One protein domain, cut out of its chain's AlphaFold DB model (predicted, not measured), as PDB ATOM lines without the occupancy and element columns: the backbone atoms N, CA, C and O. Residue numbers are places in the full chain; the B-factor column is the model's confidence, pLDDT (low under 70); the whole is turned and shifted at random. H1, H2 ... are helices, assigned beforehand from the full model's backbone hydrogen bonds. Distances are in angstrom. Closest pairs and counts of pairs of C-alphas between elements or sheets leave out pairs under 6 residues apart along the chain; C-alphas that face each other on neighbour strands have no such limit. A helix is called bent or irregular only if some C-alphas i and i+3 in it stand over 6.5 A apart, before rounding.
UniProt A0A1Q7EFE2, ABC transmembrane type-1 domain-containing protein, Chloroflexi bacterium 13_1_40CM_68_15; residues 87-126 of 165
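What this domain is: This is residues 87 to 126 of the 165 residues of the protein "ABC transmembrane type-1 domain-containing protein" of Chloroflexi bacterium 13_1_40CM_68_15 (UniProt A0A1Q7EFE2). The printed part is an open, flat L of two helices, H1 and H2, which meet near their ends at a corner around residues 100 and 101; the short helix H3 sits past the far end of H2 and lengthens that arm. Most of H1 and the corner stand free, with residues 87 to 96 and 98 to 104 having no company from distant parts of the printed part. The 40 residues hold three named helices in the order H1, H2, H3 and no named strand, and the class is all helix. The whole is only just extended, close to loose, with a radius of gyration of the C-alphas of 13.7 A and spans of 40 by 22 by 7 A.

How they stand to each other: Start with H1, residues 87 to 99, and go on to H2, residues 102 to 113: they are close but not clearly touching, the closest C-alphas being those of Pro 97 and Val 105, 7.9 A apart. Their lines are about perpendicular, at 79 degrees. Look next at H3, residues 118 to 123, which H2 touches only at the corner by their link, with residues 111 to 113 alone; the closest C-alphas are those of Leu 112 and Val 118, 5.5 A apart. These two run the same way at a shallow tilt of 32 degrees. H1 and H3 are apart. In H2 and H3 every O i to N i+4 pair is within hydrogen-bond range; in H1, 7 of 9 are.

Where its parts are: Find C-alpha 87 at (55.378, 14.421, 30.283); from there H1 runs 18.8 A to C-alpha 99. It is only just irregular: C-alphas 94 and 97 are 6.7 A apart. Find C-alpha 102 at (33.481, 13.349, 43.177), where H2 begins its 16.6 A to C-alpha 113. H3 spans 8.2 A from C-alpha 118 to C-alpha 123 at (27.345, 30.418, 24.482).

The domain as a whole: The C-alphas farthest apart are those of Pro 88 and Arg 126, at 40.4 A. The printed part has no cut, and both links, H1 to H2 and H2 to H3, are tight. Look for low model confidence, pLDDT under 70, at residues 115 to 116 and 121 to 126; the mean of the printed part is 81.8.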
ATOM      1  N   LYS A  87      55.984  15.712  29.903       81.88
ATOM      2  CA  LYS A  87      55.378  14.421  30.283       81.88
ATOM      3  C   LYS A  87      54.832  14.334  31.728       81.88
ATOM      4  O   LYS A  87      53.721  13.826  31.890       81.88
ATOM      5  N   PRO A  88      55.521  14.827  32.784       84.88
ATOM      6  CA  PRO A  88      54.978  14.764  34.145       84.88
ATOM      7  C   PRO A  88      53.748  15.659  34.356       84.88
ATOM      8  O   PRO A  88      52.872  15.298  35.136       84.88
ATOM      9  N   PHE A  89      53.631  16.778  33.635       88.56
ATOM     10  CA  PHE A  89      52.466  17.663  33.721       88.56
ATOM     11  C   PHE A  89      51.204  16.988  33.166       88.56
ATOM     12  O   PHE A  89      50.175  16.943  33.836       88.56
ATOM     13  N   PHE A  90      51.299  16.360  31.989       88.12
ATOM     14  CA  PHE A  90      50.185  15.589  31.416       88.12
ATOM     15  C   PHE A  90      49.807  14.374  32.267       88.12
ATOM     16  O   PHE A  90      48.633  14.009  32.335       88.12
ATOM     17  N   ARG A  91      50.781  13.758  32.949       88.19
ATOM     18  CA  ARG A  91      50.526  12.679  33.913       88.19
ATOM     19  C   ARG A  91      49.766  13.179  35.141       88.19
ATOM     20  O   ARG A  91      48.859  12.494  35.600       88.19
ATOM     21  N   LEU A  92      50.111  14.364  35.647       91.25
ATOM     22  CA  LEU A  92      49.420  14.976  36.780       91.25
ATOM     23  C   LEU A  92      47.948  15.241  36.445       91.25
ATOM     24  O   LEU A  92      47.081  14.844  37.216       91.25
ATOM     25  N   ILE A  93      47.659  15.806  35.266       91.12
ATOM     26  CA  ILE A  93      46.280  16.054  34.807       91.12
ATOM     27  C   ILE A  93      45.443  14.770  34.790       91.12
ATOM     28  O   ILE A  93      44.282  14.810  35.181       91.12
ATOM     29  N   GLY A  94      46.015  13.628  34.396       87.25
ATOM     30  CA  GLY A  94      45.302  12.346  34.402       87.25
ATOM     31  C   GLY A  94      44.974  11.815  35.803       87.25
ATOM     32  O   GLY A  94      44.000  11.087  35.972       87.25
ATOM     33  N   ILE A  95      45.759  12.189  36.818       91.25
ATOM     34  CA  ILE A  95      45.576  11.741  38.208       91.25
ATOM     35  C   ILE A  95      44.677  12.705  38.998       91.25
ATOM     36  O   ILE A  95      43.988  12.278  39.922       91.25
ATOM     37  N   LEU A  96      44.632  13.990  38.628       90.81
ATOM     38  CA  LEU A  96      43.818  15.003  39.312       90.81
ATOM     39  C   LEU A  96      42.339  14.598  39.507       90.81
ATOM     40  O   LEU A  96      41.857  14.751  40.629       90.81
ATOM     41  N   PRO A  97      41.627  14.030  38.508       86.38
ATOM     42  CA  PRO A  97      40.240  13.594  38.680       86.38
ATOM     43  C   PRO A  97      40.061  12.483  39.720       86.38
ATOM     44  O   PRO A  97      38.987  12.359  40.300       86.38
ATOM     45  N   LEU A  98      41.102  11.675  39.957       88.62
ATOM     46  CA  LEU A  98      41.089  10.593  40.946       88.62
ATOM     47  C   LEU A  98      41.316  11.117  42.368       88.62
ATOM     48  O   LEU A  98      40.812  10.537  43.324       88.62
ATOM     49  N   LEU A  99      42.084  12.203  42.505       90.00
ATOM     50  CA  LEU A  99      42.334  12.869  43.786       90.00
ATOM     51  C   LEU A  99      41.168  13.770  44.194       90.00
ATOM     52  O   LEU A  99      40.911  13.942  45.385       90.00
ATOM     53  N   SER A 100      40.475  14.367  43.220       88.94
ATOM     54  CA  SER A 100      39.313  15.198  43.499       88.94
ATOM     55  C   SER A 100      38.167  14.342  44.044       88.94
ATOM     56  O   SER A 100      37.735  13.408  43.364       88.94
ATOM     57  N   PRO A 101      37.608  14.677  45.219       88.19
ATOM     58  CA  PRO A 101      36.361  14.080  45.662       88.19
ATOM     59  C   PRO A 101      35.274  14.299  44.595       88.19
ATOM     60  O   PRO A 101      35.151  15.418  44.077       88.19
ATOM     61  N   PRO A 102      34.443  13.287  44.284       89.19
ATOM     62  CA  PRO A 102      33.481  13.349  43.177       89.19
ATOM     63  C   PRO A 102      32.464  14.493  43.323       89.19
ATOM     64  O   PRO A 102      31.934  14.995  42.333       89.19
ATOM     65  N   PHE A 103      32.235  14.960  44.554       89.88
ATOM     66  CA  PHE A 103      31.344  16.079  44.851       89.88
ATOM     67  C   PHE A 103      31.797  17.406  44.222       89.88
ATOM     68  O   PHE A 103      30.983  18.117  43.634       89.88
ATOM     69  N   VAL A 104      33.090  17.734  44.302       91.75
ATOM     70  CA  VAL A 104      33.615  19.010  43.781       91.75
ATOM     71  C   VAL A 104      33.495  19.051  42.260       91.75
ATOM     72  O   VAL A 104      33.093  20.063  41.689       91.75
ATOM     73  N   VAL A 105      33.771  17.918  41.611       90.12
ATOM     74  CA  VAL A 105      33.638  17.754  40.161       90.12
ATOM     75  C   VAL A 105      32.184  17.952  39.723       90.12
ATOM     76  O   VAL A 105      31.915  18.707  38.788       90.12
ATOM     77  N   ALA A 106      31.225  17.354  40.436       90.25
ATOM     78  CA  ALA A 106      29.800  17.526  40.152       90.25
ATOM     79  C   ALA A 106      29.322  18.979  40.345       90.25
ATOM     80  O   ALA A 106      28.573  19.503  39.512       90.25
ATOM     81  N   ALA A 107      29.777  19.653  41.407       89.12
ATOM     82  CA  ALA A 107      29.457  21.057  41.662       89.12
ATOM     83  C   ALA A 107      30.027  21.979  40.571       89.12
ATOM     84  O   ALA A 107      29.320  22.863  40.087       89.12
ATOM     85  N   ALA A 108      31.262  21.732  40.124       89.88
ATOM     86  CA  ALA A 108      31.885  22.473  39.031       89.88
ATOM     87  C   ALA A 108      31.107  22.310  37.716       89.88
ATOM     88  O   ALA A 108      30.782  23.310  37.080       89.88
ATOM     89  N   TYR A 109      30.730  21.082  37.339       88.19
ATOM     90  CA  TYR A 109      29.913  20.853  36.141       88.19
ATOM     91  C   TYR A 109      28.530  21.505  36.240       88.19
ATOM     92  O   TYR A 109      28.071  22.114  35.274       88.19
ATOM     93  N   THR A 110      27.888  21.443  37.407       88.56
ATOM     94  CA  THR A 110      26.581  22.084  37.625       88.56
ATOM     95  C   THR A 110      26.681  23.606  37.563       88.56
ATOM     96  O   THR A 110      25.797  24.247  37.009       88.56
ATOM     97  N   LEU A 111      27.750  24.217  38.080       86.56
ATOM     98  CA  LEU A 111      27.973  25.660  37.950       86.56
ATOM     99  C   LEU A 111      28.343  26.058  36.521       86.56
ATOM    100  O   LEU A 111      27.952  27.128  36.074       86.56
ATOM    101  N   LEU A 112      29.064  25.212  35.791       85.38
ATOM    102  CA  LEU A 112      29.505  25.497  34.429       85.38
ATOM    103  C   LEU A 112      28.352  25.419  33.413       85.38
ATOM    104  O   LEU A 112      28.218  26.308  32.567       85.38
ATOM    105  N   PHE A 113      27.507  24.390  33.537       82.38
ATOM    106  CA  PHE A 113      26.377  24.101  32.645       82.38
ATOM    107  C   PHE A 113      25.002  24.456  33.232       82.38
ATOM    108  O   PHE A 113      23.977  24.299  32.568       82.38
ATOM    109  N   GLY A 114      24.939  24.945  34.469       76.12
ATOM    110  CA  GLY A 114      23.685  25.275  35.145       76.12
ATOM    111  C   GLY A 114      22.973  26.498  34.572       76.12
ATOM    112  O   GLY A 114      23.465  27.193  33.684       76.12
ATOM    113  N   ALA A 115      21.804  26.808  35.139       67.81
ATOM    114  CA  ALA A 115      20.932  27.892  34.674       67.81
ATOM    115  C   ALA A 115      21.572  29.299  34.711       67.81
ATOM    116  O   ALA A 115      21.117  30.197  34.008       67.81
ATOM    117  N   ARG A 116      22.616  29.500  35.527       66.56
ATOM    118  CA  ARG A 116      23.425  30.734  35.600       66.56
ATOM    119  C   ARG A 116      24.903  30.484  35.264       66.56
ATOM    120  O   ARG A 116      25.762  31.250  35.683       66.56
ATOM    121  N   GLY A 117      25.204  29.381  34.579       73.38
ATOM    122  CA  GLY A 117      26.576  28.964  34.323       73.38
ATOM    123  C   GLY A 117      27.270  29.752  33.223       73.38
ATOM    124  O   GLY A 117      26.621  30.303  32.332       73.38
ATOM    125  N   VAL A 118      28.603  29.789  33.288       75.25
ATOM    126  CA  VAL A 118      29.460  30.566  32.374       75.25
ATOM    127  C   VAL A 118      29.245  30.147  30.918       75.25
ATOM    128  O   VAL A 118      29.121  31.002  30.041       75.25
ATOM    129  N   ILE A 119      29.133  28.840  30.658       75.62
ATOM    130  CA  ILE A 119      28.937  28.317  29.298       75.62
ATOM    131  C   ILE A 119      27.486  28.490  28.859       75.62
ATOM    132  O   ILE A 119      27.235  28.906  27.729       75.62
ATOM    133  N   SER A 120      26.535  28.226  29.758       71.69
ATOM    134  CA  SER A 120      25.115  28.388  29.457       71.69
ATOM    135  C   SER A 120      24.803  29.835  29.092       71.69
ATOM    136  O   SER A 120      24.351  30.060  27.988       71.69
ATOM    137  N   TYR A 121      25.129  30.837  29.910       67.75
ATOM    138  CA  TYR A 121      24.821  32.237  29.578       67.75
ATOM    139  C   TYR A 121      25.685  32.806  28.437       67.75
ATOM    140  O   TYR A 121      25.193  33.599  27.632       67.75
ATOM    141  N   GLY A 122      26.959  32.403  28.360       68.38
ATOM    142  CA  GLY A 122      27.911  32.921  27.375       68.38
ATOM    143  C   GLY A 122      27.695  32.394  25.954       68.38
ATOM    144  O   GLY A 122      27.738  33.173  25.005       68.38
ATOM    145  N   VAL A 123      27.440  31.088  25.796       64.94
ATOM    146  CA  VAL A 123      27.345  30.418  24.482       64.94
ATOM    147  C   VAL A 123      25.891  30.177  24.070       64.94
ATOM    148  O   VAL A 123      25.528  30.383  22.914       64.94
ATOM    149  N   PHE A 124      25.027  29.797  25.012       60.31
ATOM    150  CA  PHE A 124      23.613  29.525  24.762       60.31
ATOM    151  C   PHE A 124      22.762  30.619  25.402       60.31
ATOM    152  O   PHE A 124      22.285  30.432  26.510       60.31
ATOM    153  N   LYS A 125      22.516  31.751  24.725       58.72
ATOM    154  CA  LYS A 125      21.616  32.838  25.191       58.72
ATOM    155  C   LYS A 125      20.165  32.366  25.446       58.72
ATOM    156  O   LYS A 125      19.222  32.792  24.781       58.72
ATOM    157  N   ARG A 126      19.949  31.459  26.394       57.00
ATOM    158  CA  ARG A 126      18.679  30.822  26.693       57.00
ATOM    159  C   ARG A 126      18.058  31.597  27.837       57.00
ATOM    160  O   ARG A 126      18.455  31.505  28.994       57.00
TER     161      ARG A 126